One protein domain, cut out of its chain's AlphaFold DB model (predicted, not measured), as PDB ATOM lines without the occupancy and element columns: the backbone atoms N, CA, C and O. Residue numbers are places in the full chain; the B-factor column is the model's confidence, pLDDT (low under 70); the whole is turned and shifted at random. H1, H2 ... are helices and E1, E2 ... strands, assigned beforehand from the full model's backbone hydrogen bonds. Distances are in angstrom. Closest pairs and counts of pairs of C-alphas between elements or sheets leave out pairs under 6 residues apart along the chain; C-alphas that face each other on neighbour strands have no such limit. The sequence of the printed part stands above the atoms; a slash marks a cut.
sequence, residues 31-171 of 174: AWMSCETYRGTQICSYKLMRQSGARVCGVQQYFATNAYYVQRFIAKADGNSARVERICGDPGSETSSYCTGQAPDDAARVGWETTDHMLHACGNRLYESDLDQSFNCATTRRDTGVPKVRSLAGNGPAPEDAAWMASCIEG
ATOM      1  N   ALA A  31     -98.769  98.904  40.537       98.00
ATOM      2  CA  ALA A  31    -100.203  98.963  40.781       98.00
ATOM      3  C   ALA A  31    -100.870  99.920  39.792       98.00
ATOM      4  O   ALA A  31    -100.382 101.032  39.578       98.00
ATOM      5  N   TRP A  32    -102.001  99.509  39.237       98.44
ATOM      6  CA  TRP A  32    -102.878 100.326  38.408       98.44
ATOM      7  C   TRP A  32    -104.252 100.330  39.048       98.44
ATOM      8  O   TRP A  32    -104.756  99.267  39.392       98.44
ATOM      9  N   MET A  33    -104.830 101.507  39.264       98.31
ATOM     10  CA  MET A  33    -106.091 101.635  39.990       98.31
ATOM     11  C   MET A  33    -106.912 102.791  39.441       98.31
ATOM     12  O   MET A  33    -106.377 103.866  39.172       98.31
ATOM     13  N   SER A  34    -108.213 102.571  39.318       96.50
ATOM     14  CA  SER A  34    -109.199 103.608  39.038       96.50
ATOM     15  C   SER A  34    -110.294 103.531  40.090       96.50
ATOM     16  O   SER A  34    -110.691 102.439  40.491       96.50
ATOM     17  N   CYS A  35    -110.768 104.689  40.534       96.06
ATOM     18  CA  CYS A  35    -111.847 104.778  41.502       96.06
ATOM     19  C   CYS A  35    -112.947 105.686  40.969       96.06
ATOM     20  O   CYS A  35    -112.669 106.724  40.367       96.06
ATOM     21  N   GLU A  36    -114.188 105.329  41.256       94.69
ATOM     22  CA  GLU A  36    -115.375 106.089  40.883       94.69
ATOM     23  C   GLU A  36    -116.367 106.152  42.046       94.69
ATOM     24  O   GLU A  36    -116.230 105.450  43.049       94.69
ATOM     25  N   THR A  37    -117.354 107.040  41.948       96.31
ATOM     26  CA  THR A  37    -118.416 107.148  42.953       96.31
ATOM     27  C   THR A  37    -119.635 106.363  42.495       96.31
ATOM     28  O   THR A  37    -120.295 106.738  41.530       96.31
ATOM     29  N   TYR A  38    -119.980 105.319  43.240       93.31
ATOM     30  CA  TYR A  38    -121.161 104.499  43.021       93.31
ATOM     31  C   TYR A  38    -122.090 104.586  44.234       93.31
ATOM     32  O   TYR A  38    -121.700 104.275  45.358       93.31
ATOM     33  N   ARG A  39    -123.329 105.051  44.019       94.44
ATOM     34  CA  ARG A  39    -124.348 105.245  45.077       94.44
ATOM     35  C   ARG A  39    -123.843 106.026  46.305       94.44
ATOM     36  O   ARG A  39    -124.219 105.732  47.433       94.44
ATOM     37  N   GLY A  40    -122.998 107.033  46.079       93.44
ATOM     38  CA  GLY A  40    -122.446 107.881  47.144       93.44
ATOM     39  C   GLY A  40    -121.221 107.305  47.862       93.44
ATOM     40  O   GLY A  40    -120.663 107.986  48.718       93.44
ATOM     41  N   THR A  41    -120.761 106.113  47.483       92.44
ATOM     42  CA  THR A  41    -119.553 105.480  48.027       92.44
ATOM     43  C   THR A  41    -118.472 105.411  46.955       92.44
ATOM     44  O   THR A  41    -118.766 105.204  45.779       92.44
ATOM     45  N   GLN A  42    -117.210 105.600  47.341       94.75
ATOM     46  CA  GLN A  42    -116.089 105.368  46.436       94.75
ATOM     47  C   GLN A  42    -115.869 103.861  46.266       94.75
ATOM     48  O   GLN A  42    -115.713 103.142  47.251       94.75
ATOM     49  N   ILE A  43    -115.838 103.406  45.019       95.94
ATOM     50  CA  ILE A  43    -115.455 102.047  44.642       95.94
ATOM     51  C   ILE A  43    -114.177 102.105  43.812       95.94
ATOM     52  O   ILE A  43    -113.987 103.046  43.041       95.94
ATOM     53  N   CYS A  44    -113.289 101.132  43.991       96.69
ATOM     54  CA  CYS A  44    -111.997 101.099  43.315       96.69
ATOM     55  C   CYS A  44    -111.760  99.733  42.674       96.69
ATOM     56  O   CYS A  44    -111.871  98.696  43.331       96.69
ATOM     57  N   SER A  45    -111.369  99.759  41.404       97.12
ATOM     58  CA  SER A  45    -110.885  98.598  40.661       97.12
ATOM     59  C   SER A  45    -109.375  98.725  40.484       97.12
ATOM     60  O   SER A  45    -108.870  99.823  40.222       97.12
ATOM     61  N   TYR A  46    -108.641  97.624  40.622       98.25
ATOM     62  CA  TYR A  46    -107.187  97.627  40.509       98.25
ATOM     63  C   TYR A  46    -106.627  96.376  39.835       98.25
ATOM     64  O   TYR A  46    -107.241  95.314  39.850       98.25
ATOM     65  N   LYS A  47    -105.396  96.503  39.325       98.50
ATOM     66  CA  LYS A  47    -104.479  95.392  39.043       98.50
ATOM     67  C   LYS A  47    -103.149  95.644  39.740       98.50
ATOM     68  O   LYS A  47    -102.502  96.671  39.509       98.50
ATOM     69  N   LEU A  48    -102.740  94.714  40.595       98.50
ATOM     70  CA  LEU A  48    -101.403  94.662  41.172       98.50
ATOM     71  C   LEU A  48    -100.625  93.575  40.445       98.50
ATOM     72  O   LEU A  48    -101.086  92.443  40.381       98.50
ATOM     73  N   MET A  49     -99.453  93.910  39.913       98.31
ATOM     74  CA  MET A  49     -98.641  92.971  39.144       98.31
ATOM     75  C   MET A  49     -97.178  93.002  39.572       98.31
ATOM     76  O   MET A  49     -96.649  94.029  40.015       98.31
ATOM     77  N   ARG A  50     -96.531  91.846  39.420       97.69
ATOM     78  CA  ARG A  50     -95.087  91.639  39.528       97.69
ATOM     79  C   ARG A  50     -94.607  90.944  38.267       97.69
ATOM     80  O   ARG A  50     -95.294  90.063  37.754       97.69
ATOM     81  N   GLN A  51     -93.415  91.306  37.804       97.25
ATOM     82  CA  GLN A  51     -92.817  90.715  36.613       97.25
ATOM     83  C   GLN A  51     -91.388  90.227  36.885       97.25
ATOM     84  O   GLN A  51     -90.570  90.960  37.436       97.25
ATOM     85  N   SER A  52     -91.089  89.002  36.445       96.19
ATOM     86  CA  SER A  52     -89.765  88.376  36.465       96.19
ATOM     87  C   SER A  52     -89.507  87.723  35.113       96.19
ATOM     88  O   SER A  52     -90.189  86.780  34.705       96.19
ATOM     89  N   GLY A  53     -88.553  88.278  34.362       95.06
ATOM     90  CA  GLY A  53     -88.367  87.930  32.954       95.06
ATOM     91  C   GLY A  53     -89.654  88.164  32.152       95.06
ATOM     92  O   GLY A  53     -90.221  89.258  32.181       95.06
ATOM     93  N   ALA A  54     -90.116  87.128  31.449       96.56
ATOM     94  CA  ALA A  54     -91.375  87.155  30.704       96.56
ATOM     95  C   ALA A  54     -92.603  86.832  31.571       96.56
ATOM     96  O   ALA A  54     -93.723  87.034  31.122       96.56
ATOM     97  N   ARG A  55     -92.436  86.319  32.794       97.88
ATOM     98  CA  ARG A  55     -93.568  85.935  33.640       97.88
ATOM     99  C   ARG A  55     -94.117  87.149  34.374       97.88
ATOM    100  O   ARG A  55     -93.366  87.862  35.036       97.88
ATOM    101  N   VAL A  56     -95.427  87.341  34.289       98.50
ATOM    102  CA  VAL A  56     -96.187  88.341  35.035       98.50
ATOM    103  C   VAL A  56     -97.198  87.606  35.905       98.50
ATOM    104  O   VAL A  56     -97.963  86.784  35.409       98.50
ATOM    105  N   CYS A  57     -97.203  87.903  37.196       98.50
ATOM    106  CA  CYS A  57     -98.208  87.421  38.136       98.50
ATOM    107  C   CYS A  57     -98.993  88.619  38.643       98.50
ATOM    108  O   CYS A  57     -98.387  89.630  39.017       98.50
ATOM    109  N   GLY A  58    -100.318  88.517  38.664       98.25
ATOM    110  CA  GLY A  58    -101.153  89.620  39.096       98.25
ATOM    111  C   GLY A  58    -102.406  89.203  39.836       98.25
ATOM    112  O   GLY A  58    -102.935  88.109  39.653       98.25
ATOM    113  N   VAL A  59    -102.862  90.122  40.677       98.38
ATOM    114  CA  VAL A  59    -104.165  90.073  41.332       98.38
ATOM    115  C   VAL A  59    -104.945  91.284  40.860       98.38
ATOM    116  O   VAL A  59    -104.430  92.410  40.876       98.38
ATOM    117  N   GLN A  60    -106.179  91.053  40.436       98.06
ATOM    118  CA  GLN A  60    -107.108  92.101  40.060       98.06
ATOM    119  C   GLN A  60    -108.344  92.080  40.943       98.06
ATOM    120  O   GLN A  60    -108.794  91.022  41.373       98.06
ATOM    121  N   GLN A  61    -108.894  93.266  41.166       97.62
ATOM    122  CA  GLN A  61    -110.228  93.444  41.707       97.62
ATOM    123  C   GLN A  61    -110.990  94.388  40.791       97.62
ATOM    124  O   GLN A  61    -110.475  95.446  40.420       97.62
ATOM    125  N   TYR A  62    -112.229  94.044  40.475       95.50
ATOM    126  CA  TYR A  62    -113.137  94.947  39.783       95.50
ATOM    127  C   TYR A  62    -114.522  94.915  40.416       95.50
ATOM    128  O   TYR A  62    -114.912  93.941  41.057       95.50
ATOM    129  N   PHE A  63    -115.249  96.017  40.259       94.75
ATOM    130  CA  PHE A  63    -116.635  96.127  40.689       94.75
ATOM    131  C   PHE A  63    -117.561  95.987  39.482       94.75
ATOM    132  O   PHE A  63    -117.487  96.773  38.539       94.75
ATOM    133  N   ALA A  64    -118.451  95.004  39.522       93.12
ATOM    134  CA  ALA A  64    -119.489  94.792  38.518       93.12
ATOM    135  C   ALA A  64    -120.740  94.250  39.208       93.12
ATOM    136  O   ALA A  64    -120.663  93.751  40.323       93.12
ATOM    137  N   THR A  65    -121.918  94.381  38.590       91.44
ATOM    138  CA  THR A  65    -123.147  93.709  39.081       91.44
ATOM    139  C   THR A  65    -123.456  93.897  40.585       91.44
ATOM    140  O   THR A  65    -124.149  93.083  41.187       91.44
ATOM    141  N   ASN A  66    -123.036  95.027  41.173       92.44
ATOM    142  CA  ASN A  66    -123.132  95.370  42.604       92.44
ATOM    143  C   ASN A  66    -122.245  94.553  43.566       92.44
ATOM    144  O   ASN A  66    -122.525  94.532  44.764       92.44
ATOM    145  N   ALA A  67    -121.188  93.912  43.076       94.00
ATOM    146  CA  ALA A  67    -120.242  93.137  43.866       94.00
ATOM    147  C   ALA A  67    -118.796  93.396  43.421       94.00
ATOM    148  O   ALA A  67    -118.539  93.841  42.299       94.00
ATOM    149  N   TYR A  68    -117.855  93.123  44.322       95.56
ATOM    150  CA  TYR A  68    -116.449  93.007  43.962       95.56
ATOM    151  C   TYR A  68    -116.146  91.578  43.530       95.56
ATOM    152  O   TYR A  68    -116.665  90.636  44.122       95.56
ATOM    153  N   TYR A  69    -115.286  91.467  42.528       96.81
ATOM    154  CA  TYR A  69    -114.737  90.216  42.034       96.81
ATOM    155  C   TYR A  69    -113.221  90.295  42.138       96.81
ATOM    156  O   TYR A  69    -112.618  91.223  41.587       96.81
ATOM    157  N   VAL A  70    -112.614  89.345  42.840       97.50
ATOM    158  CA  VAL A  70    -111.169  89.222  43.031       97.50
ATOM    159  C   VAL A  70    -110.659  88.022  42.254       97.50
ATOM    160  O   VAL A  70    -111.227  86.932  42.302       97.50
ATOM    161  N   GLN A  71    -109.589  88.231  41.493       97.75
ATOM    162  CA  GLN A  71    -109.047  87.223  40.592       97.75
ATOM    163  C   GLN A  71    -107.526  87.246  40.578       97.75
ATOM    164  O   GLN A  71    -106.891  88.300  40.678       97.75
ATOM    165  N   ARG A  72    -106.945  86.066  40.398       98.25
ATOM    166  CA  ARG A  72    -105.521  85.843  40.163       98.25
ATOM    167  C   ARG A  72    -105.310  85.567  38.687       98.25
ATOM    168  O   ARG A  72    -106.133  84.910  38.054       98.25
ATOM    169  N   PHE A  73    -104.191  86.021  38.140       98.44
ATOM    170  CA  PHE A  73    -103.831  85.713  36.764       98.44
ATOM    171  C   PHE A  73    -102.326  85.590  36.556       98.44
ATOM    172  O   PHE A  73    -101.508  86.219  37.236       98.44
ATOM    173  N   ILE A  74    -101.971  84.789  35.558       98.38
ATOM    174  CA  ILE A  74    -100.607  84.605  35.077       98.38
ATOM    175  C   ILE A  74    -100.579  85.040  33.627       98.38
ATOM    176  O   ILE A  74    -101.372  84.573  32.810       98.38
ATOM    177  N   ALA A  75     -99.651  85.931  33.311       98.44
ATOM    178  CA  ALA A  75     -99.460  86.450  31.977       98.44
ATOM    179  C   ALA A  75     -98.010  86.293  31.516       98.44
ATOM    180  O   ALA A  75     -97.073  86.195  32.316       98.44
ATOM    181  N   LYS A  76     -97.832  86.294  30.199       98.00
ATOM    182  CA  LYS A  76     -96.537  86.248  29.534       98.00
ATOM    183  C   LYS A  76     -96.288  87.549  28.788       98.00
ATOM    184  O   LYS A  76     -96.983  87.859  27.823       98.00
ATOM    185  N   ALA A  77     -95.300  88.302  29.253       97.94
ATOM    186  CA  ALA A  77     -94.883  89.572  28.688       97.94
ATOM    187  C   ALA A  77     -93.993  89.396  27.450       97.94
ATOM    188  O   ALA A  77     -93.059  88.592  27.439       97.94
ATOM    189  N   ASP A  78     -94.259  90.231  26.453       96.12
ATOM    190  CA  ASP A  78     -93.437  90.501  25.283       96.12
ATOM    191  C   ASP A  78     -93.374  92.024  25.069       96.12
ATOM    192  O   ASP A  78     -94.349  92.681  24.686       96.12
ATOM    193  N   GLY A  79     -92.230  92.616  25.420       94.69
ATOM    194  CA  GLY A  79     -92.059  94.067  25.462       94.69
ATOM    195  C   GLY A  79     -93.059  94.746  26.405       94.69
ATOM    196  O   GLY A  79     -93.056  94.503  27.610       94.69
ATOM    197  N   ASN A  80     -93.904  95.614  25.843       96.19
ATOM    198  CA  ASN A  80     -94.932  96.369  26.570       96.19
ATOM    199  C   ASN A  80     -96.319  95.715  26.513       96.19
ATOM    200  O   ASN A  80     -97.295  96.337  26.929       96.19
ATOM    201  N   SER A  81     -96.415  94.498  25.986       97.69
ATOM    202  CA  SER A  81     -97.647  93.715  25.928       97.69
ATOM    203  C   SER A  81     -97.494  92.463  26.784       97.69
ATOM    204  O   SER A  81     -96.389  91.950  26.929       97.69
ATOM    205  N   ALA A  82     -98.579  91.953  27.354       98.19
ATOM    206  CA  ALA A  82     -98.587  90.670  28.041       98.19
ATOM    207  C   ALA A  82     -99.881  89.917  27.750       98.19
ATOM    208  O   ALA A  82    -100.966  90.457  27.945       98.19
ATOM    209  N   ARG A  83     -99.766  88.665  27.303       98.06
ATOM    210  CA  ARG A  83    -100.915  87.773  27.131       98.06
ATOM    211  C   ARG A  83    -101.253  87.148  28.469       98.06
ATOM    212  O   ARG A  83    -100.383  86.501  29.048       98.06
ATOM    213  N   VAL A  84    -102.483  87.299  28.944       98.19
ATOM    214  CA  VAL A  84    -102.962  86.547  30.104       98.19
ATOM    215  C   VAL A  84    -103.162  85.099  29.662       98.19
ATOM    216  O   VAL A  84    -103.960  84.808  28.783       98.19
ATOM    217  N   GLU A  85    -102.365  84.186  30.208       96.94
ATOM    218  CA  GLU A  85    -102.407  82.769  29.834       96.94
ATOM    219  C   GLU A  85    -103.425  82.014  30.685       96.94
ATOM    220  O   GLU A  85    -104.091  81.104  30.186       96.94
ATOM    221  N   ARG A  86    -103.528  82.380  31.969       97.12
ATOM    222  CA  ARG A  86    -104.422  81.737  32.931       97.12
ATOM    223  C   ARG A  86    -105.025  82.729  33.917       97.12
ATOM    224  O   ARG A  86    -104.333  83.646  34.359       97.12
ATOM    225  N   ILE A  87    -106.279  82.497  34.289       97.94
ATOM    226  CA  ILE A  87    -107.047  83.279  35.264       97.94
ATOM    227  C   ILE A  87    -107.909  82.356  36.143       97.94
ATOM    228  O   ILE A  87    -108.326  81.287  35.703       97.94
ATOM    229  N   CYS A  88    -108.128  82.738  37.397       97.81
ATOM    230  CA  CYS A  88    -109.115  82.140  38.299       97.81
ATOM    231  C   CYS A  88    -109.568  83.187  39.323       97.81
ATOM    232  O   CYS A  88    -108.887  84.197  39.521       97.81
ATOM    233  N   GLY A  89    -110.685  82.949  40.004       97.25
ATOM    234  CA  GLY A  89    -111.161  83.790  41.104       97.25
ATOM    235  C   GLY A  89    -112.676  83.825  41.169       97.25
ATOM    236  O   GLY A  89    -113.336  82.887  40.734       97.25
ATOM    237  N   ASP A  90    -113.241  84.910  41.687       96.50
ATOM    238  CA  ASP A  90    -114.694  85.042  41.773       96.50
ATOM    239  C   ASP A  90    -115.334  84.921  40.373       96.50
ATOM    240  O   ASP A  90    -114.986  85.705  39.472       96.50
ATOM    241  N   PRO A  91    -116.260  83.959  40.163       94.56
ATOM    242  CA  PRO A  91    -116.924  83.773  38.883       94.56
ATOM    243  C   PRO A  91    -117.716  85.014  38.467       94.56
ATOM    244  O   PRO A  91    -118.591  85.484  39.193       94.56
ATOM    245  N   GLY A  92    -117.432  85.519  37.270       90.94
ATOM    246  CA  GLY A  92    -117.979  86.750  36.710       90.94
ATOM    247  C   GLY A  92    -117.744  86.824  35.200       90.94
ATOM    248  O   GLY A  92    -117.773  85.803  34.517       90.94
ATOM    249  N   SER A  93    -117.520  88.027  34.663       88.50
ATOM    250  CA  SER A  93    -117.270  88.213  33.224       88.50
ATOM    251  C   SER A  93    -115.906  87.691  32.773       88.50
ATOM    252  O   SER A  93    -115.785  87.227  31.646       88.50
ATOM    253  N   GLU A  94    -114.902  87.746  33.650       90.25
ATOM    254  CA  GLU A  94    -113.509  87.437  33.280       90.25
ATOM    255  C   GLU A  94    -113.131  85.958  33.476       90.25
ATOM    256  O   GLU A  94    -112.183  85.465  32.873       90.25
ATOM    257  N   THR A  95    -113.833  85.244  34.360       94.19
ATOM    258  CA  THR A  95    -113.602  83.819  34.647       94.19
ATOM    259  C   THR A  95    -114.875  83.186  35.182       94.19
ATOM    260  O   THR A  95    -115.688  83.858  35.813       94.19
ATOM    261  N   SER A  96    -115.049  81.887  34.963       95.06
ATOM    262  CA  SER A  96    -116.152  81.097  35.509       95.06
ATOM    263  C   SER A  96    -115.725  80.101  36.592       95.06
ATOM    264  O   SER A  96    -116.524  79.244  36.971       95.06
ATOM    265  N   SER A  97    -114.488  80.200  37.089       96.50
ATOM    266  CA  SER A  97    -113.892  79.236  38.016       96.50
ATOM    267  C   SER A  97    -113.185  79.914  39.182       96.50
ATOM    268  O   SER A  97    -112.370  80.817  38.987       96.50
ATOM    269  N   TYR A  98    -113.439  79.410  40.390       97.25
ATOM    270  CA  TYR A  98    -112.714  79.813  41.593       97.25
ATOM    271  C   TYR A  98    -111.263  79.347  41.550       97.25
ATOM    272  O   TYR A  98    -110.951  78.290  41.001       97.25
ATOM    273  N   CYS A  99    -110.362  80.085  42.194       96.12
ATOM    274  CA  CYS A  99    -109.026  79.559  42.449       96.12
ATOM    275  C   CYS A  99    -109.080  78.390  43.443       96.12
ATOM    276  O   CYS A  99    -109.940  78.328  44.328       96.12
ATOM    277  N   THR A 100    -108.126  77.467  43.317       92.06
ATOM    278  CA  THR A 100    -107.945  76.370  44.274       92.06
ATOM    279  C   THR A 100    -107.820  76.923  45.698       92.06
ATOM    280  O   THR A 100    -107.098  77.887  45.938       92.06
ATOM    281  N   GLY A 101    -108.559  76.334  46.642       89.25
ATOM    282  CA  GLY A 101    -108.566  76.762  48.047       89.25
ATOM    283  C   GLY A 101    -109.389  78.019  48.354       89.25
ATOM    284  O   GLY A 101    -109.484  78.384  49.522       89.25
ATOM    285  N   GLN A 102    -110.000  78.662  47.350       91.88
ATOM    286  CA  GLN A 102    -110.893  79.821  47.527       91.88
ATOM    287  C   GLN A 102    -112.361  79.511  47.202       91.88
ATOM    288  O   GLN A 102    -113.230  80.352  47.411       91.88
ATOM    289  N   ALA A 103    -112.648  78.320  46.677       92.69
ATOM    290  CA  ALA A 103    -113.992  77.953  46.260       92.69
ATOM    291  C   ALA A 103    -114.901  77.613  47.460       92.69
ATOM    292  O   ALA A 103    -114.435  76.943  48.386       92.69
ATOM    293  N   PRO A 104    -116.189  78.005  47.442       93.12
ATOM    294  CA  PRO A 104    -117.178  77.466  48.373       93.12
ATOM    295  C   PRO A 104    -117.390  75.958  48.151       93.12
ATOM    296  O   PRO A 104    -117.089  75.429  47.079       93.12
ATOM    297  N   ASP A 105    -117.950  75.269  49.150       92.25
ATOM    298  CA  ASP A 105    -118.138  73.807  49.131       92.25
ATOM    299  C   ASP A 105    -118.975  73.301  47.938       92.25
ATOM    300  O   ASP A 105    -118.806  72.168  47.489       92.25
ATOM    301  N   ASP A 106    -119.877  74.134  47.416       91.69
ATOM    302  CA  ASP A 106    -120.772  73.838  46.295       91.69
ATOM    303  C   ASP A 106    -120.303  74.440  44.958       91.69
ATOM    304  O   ASP A 106    -121.067  74.495  43.989       91.69
ATOM    305  N   ALA A 107    -119.044  74.882  44.874       92.25
ATOM    306  CA  ALA A 107    -118.493  75.491  43.672       92.25
ATOM    307  C   ALA A 107    -118.581  74.560  42.454       92.25
ATOM    308  O   ALA A 107    -118.012  73.471  42.417       92.25
ATOM    309  N   ALA A 108    -119.231  75.046  41.395       90.69
ATOM    310  CA  ALA A 108    -119.371  74.297  40.150       90.69
ATOM    311  C   ALA A 108    -118.035  74.080  39.414       90.69
ATOM    312  O   ALA A 108    -117.879  73.093  38.693       90.69
ATOM    313  N   ARG A 109    -117.090  75.020  39.547       95.81
ATOM    314  CA  ARG A 109    -115.793  75.009  38.860       95.81
ATOM    315  C   ARG A 109    -114.702  75.566  39.767       95.81
ATOM    316  O   ARG A 109    -114.883  76.618  40.382       95.81
ATOM    317  N   VAL A 110    -113.583  74.850  39.820       96.56
ATOM    318  CA  VAL A 110    -112.395  75.209  40.600       96.56
ATOM    319  C   VAL A 110    -111.151  74.955  39.753       96.56
ATOM    320  O   VAL A 110    -111.046  73.917  39.096       96.56
ATOM    321  N   GLY A 111    -110.206  75.888  39.793       95.75
ATOM    322  CA  GLY A 111    -108.933  75.837  39.086       95.75
ATOM    323  C   GLY A 111    -108.784  76.913  38.013       95.75
ATOM    324  O   GLY A 111    -109.649  77.767  37.815       95.75
ATOM    325  N   TRP A 112    -107.643  76.862  37.330       96.88
ATOM    326  CA  TRP A 112    -107.256  77.806  36.287       96.88
ATOM    327  C   TRP A 112    -108.076  77.645  35.002       96.88
ATOM    328  O   TRP A 112    -108.292  76.533  34.518       96.88
ATOM    329  N   GLU A 113    -108.434  78.769  34.395       96.81
ATOM    330  CA  GLU A 113    -109.022  78.863  33.060       96.81
ATOM    331  C   GLU A 113    -108.083  79.604  32.110       96.81
ATOM    332  O   GLU A 113    -107.299  80.449  32.534       96.81
ATOM    333  N   THR A 114    -108.161  79.295  30.818       96.19
ATOM    334  CA  THR A 114    -107.482  80.065  29.769       96.19
ATOM    335  C   THR A 114    -108.293  81.300  29.396       96.19
ATOM    336  O   THR A 114    -109.517  81.290  29.500       96.19
ATOM    337  N   THR A 115    -107.624  82.328  28.886       94.81
ATOM    338  CA  THR A 115    -108.266  83.553  28.403       94.81
ATOM    339  C   THR A 115    -107.537  84.103  27.173       94.81
ATOM    340  O   THR A 115    -106.391  83.735  26.893       94.81
ATOM    341  N   ASP A 116    -108.221  84.982  26.447       92.94
ATOM    342  CA  ASP A 116    -107.691  85.724  25.307       92.94
ATOM    343  C   ASP A 116    -107.374  87.186  25.662       92.94
ATOM    344  O   ASP A 116    -107.070  87.981  24.777       92.94
ATOM    345  N   HIS A 117    -107.390  87.557  26.946       95.88
ATOM    346  CA  HIS A 117    -107.061  88.916  27.368       95.88
ATOM    347  C   HIS A 117    -105.579  89.259  27.174       95.88
ATOM    348  O   HIS A 117    -104.657  88.497  27.488       95.88
ATOM    349  N   MET A 118    -105.358  90.484  26.720       97.94
ATOM    350  CA  MET A 118    -104.068  91.121  26.526       97.94
ATOM    351  C   MET A 118    -103.974  92.353  27.419       97.94
ATOM    352  O   MET A 118    -104.914  93.133  27.540       97.94
ATOM    353  N   LEU A 119    -102.808  92.552  28.027       98.31
ATOM    354  CA  LEU A 119    -102.461  93.736  28.803       98.31
ATOM    355  C   LEU A 119    -101.420  94.554  28.045       98.31
ATOM    356  O   LEU A 119    -100.451  93.998  27.530       98.31
ATOM    357  N   HIS A 120    -101.553  95.878  28.045       97.94
ATOM    358  CA  HIS A 120    -100.601  96.779  27.398       97.94
ATOM    359  C   HIS A 120    -100.171  97.919  28.323       97.94
ATOM    360  O   HIS A 120    -100.988  98.716  28.788       97.94
ATOM    361  N   ALA A 121     -98.865  98.031  28.555       97.25
ATOM    362  CA  ALA A 121     -98.254  99.087  29.350       97.25
ATOM    363  C   ALA A 121     -97.793 100.248  28.448       97.25
ATOM    364  O   ALA A 121     -96.752 100.181  27.795       97.25
ATOM    365  N   CYS A 122     -98.542 101.354  28.441       95.50
ATOM    366  CA  CYS A 122     -98.186 102.565  27.693       95.50
ATOM    367  C   CYS A 122     -97.811 103.696  28.655       95.50
ATOM    368  O   CYS A 122     -98.666 104.448  29.137       95.50
ATOM    369  N   GLY A 123     -96.516 103.828  28.950       91.44
ATOM    370  CA  GLY A 123     -96.027 104.780  29.948       91.44
ATOM    371  C   GLY A 123     -96.583 104.455  31.338       91.44
ATOM    372  O   GLY A 123     -96.400 103.352  31.840       91.44
ATOM    373  N   ASN A 124     -97.292 105.401  31.958       93.44
ATOM    374  CA  ASN A 124     -97.898 105.220  33.284       93.44
ATOM    375  C   ASN A 124     -99.348 104.723  33.224       93.44
ATOM    376  O   ASN A 124    -100.117 105.007  34.138       93.44
ATOM    377  N   ARG A 125     -99.757 104.039  32.152       97.12
ATOM    378  CA  ARG A 125    -101.132 103.556  31.985       97.12
ATOM    379  C   ARG A 125    -101.175 102.106  31.522       97.12
ATOM    380  O   ARG A 125    -100.302 101.687  30.764       97.12
ATOM    381  N   LEU A 126    -102.187 101.381  31.987       98.25
ATOM    382  CA  LEU A 126    -102.490 100.007  31.604       98.25
ATOM    383  C   LEU A 126    -103.755  99.991  30.751       98.25
ATOM    384  O   LEU A 126    -104.740 100.644  31.091       98.25
ATOM    385  N   TYR A 127    -103.705  99.254  29.654       97.88
ATOM    386  CA  TYR A 127    -104.832  99.020  28.764       97.88
ATOM    387  C   TYR A 127    -105.060  97.527  28.628       97.88
ATOM    388  O   TYR A 127    -104.133  96.738  28.819       97.88
ATOM    389  N   GLU A 128    -106.281  97.180  28.259       95.88
ATOM    390  CA  GLU A 128    -106.711  95.808  28.046       95.88
ATOM    391  C   GLU A 128    -107.345  95.703  26.665       95.88
ATOM    392  O   GLU A 128    -107.964  96.658  26.183       95.88
ATOM    393  N   SER A 129    -107.138  94.567  26.017       95.81
ATOM    394  CA  SER A 129    -107.770  94.204  24.753       95.81
ATOM    395  C   SER A 129    -107.884  92.688  24.669       95.81
ATOM    396  O   SER A 129    -107.318  91.978  25.499       95.81
ATOM    397  N   ASP A 130    -108.554  92.186  23.641       94.44
ATOM    398  CA  ASP A 130    -108.525  90.756  23.329       94.44
ATOM    399  C   ASP A 130    -107.384  90.431  22.354       94.44
ATOM    400  O   ASP A 130    -106.839  91.322  21.693       94.44
ATOM    401  N   LEU A 131    -107.012  89.152  22.263       89.38
ATOM    402  CA  LEU A 131    -105.886  88.644  21.470       89.38
ATOM    403  C   LEU A 131    -105.955  89.058  19.992       89.38
ATOM    404  O   LEU A 131    -104.929  89.376  19.390       89.38
ATOM    405  N   ASP A 132    -107.162  89.099  19.430       90.44
ATOM    406  CA  ASP A 132    -107.404  89.431  18.022       90.44
ATOM    407  C   ASP A 132    -107.567  90.941  17.774       90.44
ATOM    408  O   ASP A 132    -107.691  91.392  16.631       90.44
ATOM    409  N   GLN A 133    -107.555  91.755  18.831       91.44
ATOM    410  CA  GLN A 133    -107.695  93.198  18.720       91.44
ATOM    411  C   GLN A 133    -106.326  93.863  18.548       91.44
ATOM    412  O   GLN A 133    -105.459  93.814  19.419       91.44
ATOM    413  N   SER A 134    -106.133  94.567  17.430       90.38
ATOM    414  CA  SER A 134    -104.914  95.352  17.223       90.38
ATOM    415  C   SER A 134    -104.806  96.477  18.257       90.38
ATOM    416  O   SER A 134    -105.711  97.312  18.352       90.38
ATOM    417  N   PHE A 135    -103.674  96.563  18.957       94.81
ATOM    418  CA  PHE A 135    -103.413  97.613  19.937       94.81
ATOM    419  C   PHE A 135    -102.125  98.385  19.629       94.81
ATOM    420  O   PHE A 135    -101.100  97.812  19.260       94.81
ATOM    421  N   ASN A 136    -102.159  99.710  19.803       93.62
ATOM    422  CA  ASN A 136    -100.987 100.570  19.653       93.62
ATOM    423  C   ASN A 136    -101.019 101.736  20.656       93.62
ATOM    424  O   ASN A 136    -101.928 102.569  20.647       93.62
ATOM    425  N   CYS A 137     -99.968 101.843  21.476       93.31
ATOM    426  CA  CYS A 137     -99.802 102.925  22.448       93.31
ATOM    427  C   CYS A 137     -99.791 104.334  21.828       93.31
ATOM    428  O   CYS A 137    -100.081 105.305  22.525       93.31
ATOM    429  N   ALA A 138     -99.429 104.474  20.550       91.56
ATOM    430  CA  ALA A 138     -99.360 105.763  19.868       91.56
ATOM    431  C   ALA A 138    -100.741 106.311  19.473       91.56
ATOM    432  O   ALA A 138    -100.907 107.527  19.396       91.56
ATOM    433  N   THR A 139    -101.715 105.434  19.217       89.38
ATOM    434  CA  THR A 139    -103.047 105.814  18.714       89.38
ATOM    435  C   THR A 139    -104.151 105.660  19.754       89.38
ATOM    436  O   THR A 139    -105.219 106.250  19.589       89.38
ATOM    437  N   THR A 140    -103.913 104.902  20.829       90.81
ATOM    438  CA  THR A 140    -104.889 104.747  21.911       90.81
ATOM    439  C   THR A 140    -105.166 106.077  22.620       90.81
ATOM    440  O   THR A 140    -104.283 106.927  22.788       90.81
ATOM    441  N   ARG A 141    -106.416 106.272  23.051       88.56
ATOM    442  CA  ARG A 141    -106.808 107.464  23.806       88.56
ATOM    443  C   ARG A 141    -106.176 107.406  25.189       88.56
ATOM    444  O   ARG A 141    -106.371 106.453  25.932       88.56
ATOM    445  N   ARG A 142    -105.407 108.437  25.548       81.38
ATOM    446  CA  ARG A 142    -104.619 108.422  26.790       81.38
ATOM    447  C   ARG A 142    -105.462 108.317  28.053       81.38
ATOM    448  O   ARG A 142    -104.931 107.909  29.072       81.38
ATOM    449  N   ASP A 143    -106.709 108.760  28.030       84.94
ATOM    450  CA  ASP A 143    -107.597 108.831  29.184       84.94
ATOM    451  C   ASP A 143    -108.314 107.513  29.499       84.94
ATOM    452  O   ASP A 143    -108.741 107.350  30.638       84.94
ATOM    453  N   THR A 144    -108.373 106.565  28.559       90.50
ATOM    454  CA  THR A 144    -109.091 105.290  28.739       90.50
ATOM    455  C   THR A 144    -108.280 104.220  29.466       90.50
ATOM    456  O   THR A 144    -108.857 103.286  30.011       90.50
ATOM    457  N   GLY A 145    -106.951 104.346  29.505       95.00
ATOM    458  CA  GLY A 145    -106.103 103.427  30.259       95.00
ATOM    459  C   GLY A 145    -106.180 103.684  31.762       95.00
ATOM    460  O   GLY A 145    -106.209 104.840  32.204       95.00
ATOM    461  N   VAL A 146    -106.122 102.615  32.554       97.75
ATOM    462  CA  VAL A 146    -106.059 102.685  34.017       97.75
ATOM    463  C   VAL A 146    -104.723 103.319  34.418       97.75
ATOM    464  O   VAL A 146    -103.679 102.910  33.902       97.75
ATOM    465  N   PRO A 147    -104.696 104.337  35.292       97.38
ATOM    466  CA  PRO A 147    -103.452 104.993  35.669       97.38
ATOM    467  C   PRO A 147    -102.638 104.142  36.649       97.38
ATOM    468  O   PRO A 147    -103.173 103.504  37.557       97.38
ATOM    469  N   LYS A 148    -101.313 104.180  36.495       97.44
ATOM    470  CA  LYS A 148    -100.360 103.617  37.450       97.44
ATOM    471  C   LYS A 148    -100.345 104.477  38.709       97.44
ATOM    472  O   LYS A 148    -100.170 105.695  38.634       97.44
ATOM    473  N   VAL A 149    -100.481 103.844  39.864       97.50
ATOM    474  CA  VAL A 149    -100.494 104.491  41.177       97.50
ATOM    475  C   VAL A 149     -99.280 104.065  41.998       97.50
ATOM    476  O   VAL A 149     -98.690 103.007  41.781       97.50
ATOM    477  N   ARG A 150     -98.876 104.910  42.952       95.12
ATOM    478  CA  ARG A 150     -97.747 104.603  43.849       95.12
ATOM    479  C   ARG A 150     -98.106 103.549  44.898       95.12
ATOM    480  O   ARG A 150     -97.231 102.810  45.333       95.12
ATOM    481  N   SER A 151     -99.371 103.499  45.308       94.12
ATOM    482  CA  SER A 151     -99.922 102.519  46.242       94.12
ATOM    483  C   SER A 151    -101.428 102.367  46.017       94.12
ATOM    484  O   SER A 151    -102.057 103.241  45.420       94.12
ATOM    485  N   LEU A 152    -102.002 101.271  46.521       96.19
ATOM    486  CA  LEU A 152    -103.446 101.005  46.477       96.19
ATOM    487  C   LEU A 152    -104.218 101.641  47.649       96.19
ATOM    488  O   LEU A 152    -105.426 101.473  47.746       96.19
ATOM    489  N   ALA A 153    -103.542 102.382  48.538       92.62
ATOM    490  CA  ALA A 153    -104.157 103.127  49.647       92.62
ATOM    491  C   ALA A 153    -105.151 102.315  50.513       92.62
ATOM    492  O   ALA A 153    -106.184 102.830  50.923       92.62
ATOM    493  N   GLY A 154    -104.840 101.042  50.784       91.44
ATOM    494  CA  GLY A 154    -105.711 100.142  51.552       91.44
ATOM    495  C   GLY A 154    -106.655  99.286  50.702       91.44
ATOM    496  O   GLY A 154    -107.127  98.274  51.195       91.44
ATOM    497  N   ASN A 155    -106.829  99.594  49.412       93.31
ATOM    498  CA  ASN A 155    -107.518  98.736  48.434       93.31
ATOM    499  C   ASN A 155    -106.604  97.612  47.914       93.31
ATOM    500  O   ASN A 155    -106.682  97.237  46.754       93.31
ATOM    501  N   GLY A 156    -105.618  97.189  48.705       92.81
ATOM    502  CA  GLY A 156    -104.677  96.151  48.292       92.81
ATOM    503  C   GLY A 156    -105.318  94.765  48.289       92.81
ATOM    504  O   GLY A 156    -106.365  94.589  48.909       92.81
ATOM    505  N   PRO A 157    -104.672  93.778  47.647       96.12
ATOM    506  CA  PRO A 157    -105.108  92.393  47.751       96.12
ATOM    507  C   PRO A 157    -105.040  91.895  49.195       96.12
ATOM    508  O   PRO A 157    -104.257  92.405  50.008       96.12
ATOM    509  N   ALA A 158    -105.833  90.868  49.487       95.56
ATOM    510  CA  ALA A 158    -105.782  90.175  50.763       95.56
ATOM    511  C   ALA A 158    -104.391  89.532  50.989       95.56
ATOM    512  O   ALA A 158    -103.656  89.282  50.023       95.56
ATOM    513  N   PRO A 159    -103.978  89.279  52.246       95.62
ATOM    514  CA  PRO A 159    -102.662  88.713  52.548       95.62
ATOM    515  C   PRO A 159    -102.347  87.407  51.803       95.62
ATOM    516  O   PRO A 159    -101.216  87.212  51.360       95.62
ATOM    517  N   GLU A 160    -103.337  86.536  51.627       95.44
ATOM    518  CA  GLU A 160    -103.240  85.276  50.890       95.44
ATOM    519  C   GLU A 160    -102.918  85.483  49.407       95.44
ATOM    520  O   GLU A 160    -102.088  84.772  48.844       95.44
ATOM    521  N   ASP A 161    -103.508  86.498  48.781       96.88
ATOM    522  CA  ASP A 161    -103.272  86.840  47.382       96.88
ATOM    523  C   ASP A 161    -101.908  87.512  47.200       96.88
ATOM    524  O   ASP A 161    -101.200  87.254  46.225       96.88
ATOM    525  N   ALA A 162    -101.491  88.331  48.168       95.75
ATOM    526  CA  ALA A 162    -100.148  88.900  48.194       95.75
ATOM    527  C   ALA A 162     -99.069  87.810  48.342       95.75
ATOM    528  O   ALA A 162     -98.042  87.867  47.659       95.75
ATOM    529  N   ALA A 163     -99.306  86.811  49.197       96.00
ATOM    530  CA  ALA A 163     -98.425  85.657  49.361       96.00
ATOM    531  C   ALA A 163     -98.380  84.796  48.090       96.00
ATOM    532  O   ALA A 163     -97.292  84.453  47.621       96.00
ATOM    533  N   TRP A 164     -99.538  84.523  47.480       96.88
ATOM    534  CA  TRP A 164     -99.610  83.820  46.202       96.88
ATOM    535  C   TRP A 164     -98.826  84.551  45.109       96.88
ATOM    536  O   TRP A 164     -98.044  83.922  44.406       96.88
ATOM    537  N   MET A 165     -98.940  85.878  44.987       96.88
ATOM    538  CA  MET A 165     -98.172  86.638  43.990       96.88
ATOM    539  C   MET A 165     -96.655  86.488  44.169       96.88
ATOM    540  O   MET A 165     -95.928  86.407  43.177       96.88
ATOM    541  N   ALA A 166     -96.178  86.470  45.418       95.94
ATOM    542  CA  ALA A 166     -94.765  86.270  45.731       95.94
ATOM    543  C   ALA A 166     -94.291  84.853  45.365       95.94
ATOM    544  O   ALA A 166     -93.226  84.705  44.784       95.94
ATOM    545  N   SER A 167     -95.108  83.829  45.615       96.31
ATOM    546  CA  SER A 167     -94.838  82.448  45.187       96.31
ATOM    547  C   SER A 167     -94.875  82.300  43.659       96.31
ATOM    548  O   SER A 167     -93.980  81.726  43.034       96.31
ATOM    549  N   CYS A 168     -95.881  82.902  43.028       97.06
ATOM    550  CA  CYS A 168     -96.122  82.813  41.597       97.06
ATOM    551  C   CYS A 168     -94.931  83.324  40.795       97.06
ATOM    552  O   CYS A 168     -94.580  82.718  39.782       97.06
ATOM    553  N   ILE A 169     -94.287  84.412  41.229       95.81
ATOM    554  CA  ILE A 169     -93.174  84.999  40.479       95.81
ATOM    555  C   ILE A 169     -91.914  84.121  40.487       95.81
ATOM    556  O   ILE A 169     -91.085  84.234  39.584       95.81
ATOM    557  N   GLU A 170     -91.810  83.211  41.457       93.88
ATOM    558  CA  GLU A 170     -90.765  82.187  41.562       93.88
ATOM    559  C   GLU A 170     -91.088  80.927  40.738       93.88
ATOM    560  O   GLU A 170     -90.247  80.043  40.606       93.88
ATOM    561  N   GLY A 171     -92.279  80.870  40.129       89.69
ATOM    562  CA  GLY A 171     -92.743  79.750  39.310       89.69
ATOM    563  C   GLY A 171     -93.679  78.780  40.030       89.69
ATOM    564  O   GLY A 171     -94.044  77.780  39.425       89.69
TER     565      GLY A 171
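AT A GLANCE: This is residues 31 to 171 of the 174 residues of an uncharacterized protein of Sphingopyxis sp. A083 (UniProt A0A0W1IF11). Picture a barrel of eight strands, E1 to E8, set round the ring in chain order and only partly closed, for E8 and E1 meet only at a point. One helix, H1, packs on the outside of the barrel, over E3, and two long links, residues 90 to 116 and 131 to 145, loop out from the strands. The 141 printed residues hold, in order, E1 E2 E3 E4 E5 E6 E7 E8 H1; the class is mostly strand, and the neighbour pairs E1 and E2 through E7 and E8 are antiparallel. The whole is compact, with a radius of gyration of the C-alphas of 15.0 A and spans of 47 by 40 by 28 A.

HOW THE PARTS SIT: Start at E1, residues 31 to 38, and E2, residues 41 to 52: this hairpin has N 34 and O 45 at 3.0 A. E3, residues 55 to 64, lies on the other side of E2 from E1, with N 48 and O 59 at 2.9 A. Next come E4, residues 67 to 78, with N 60 and O 71 at 2.9 A, and E5, residues 81 to 89, with N 74 and O 86 at 2.9 A. E4 bends by 56 degrees at residue 74 and E5 by 62 degrees at residue 85. Look then at E6, residues 117 to 122, where N 82 and O 119 are 2.8 A apart, and at E7, residues 125 to 130, where N 120 and O 127 are 2.8 A apart. E8, residues 146 to 149, is beside E7 with N 126 and O 146 at 2.9 A. These eight strands form a meander, each the antiparallel neighbour of the one before. E8 and E1 meet only at a point, C-alphas 148 and 32 facing each other at 4.3 A. Helix H1, residues 159 to 169, is on the barrel, outside it, at a height over the sheet of 8.8 A. It lies over E3 and runs along the strands, at 12 degrees to E3 on the local plane; its closest C-alphas to E3 are those of Met 165 and Cys 57, 5.9 A. Every O i to N i+4 pair in H1 is within hydrogen-bond range.

IN THESE COORDINATES: Find C-alpha 31 at (-100.203, 98.963, 40.781), where E1 begins. E2 runs 36.2 A from first to last C-alpha, E4 32.7 A and E3 27.8 A. H1 ends at C-alpha 169, (-93.174, 84.999, 40.479), after 15.8 A.

THE WHOLE: The two C-alphas farthest apart, those of Asp 105 and Ala 138, are 47.2 A apart. The long links are E5 to E6, 27 residues, and E7 to E8, 15 residues. The printed part has no cut, and no printed residue is under 70 in pLDDT.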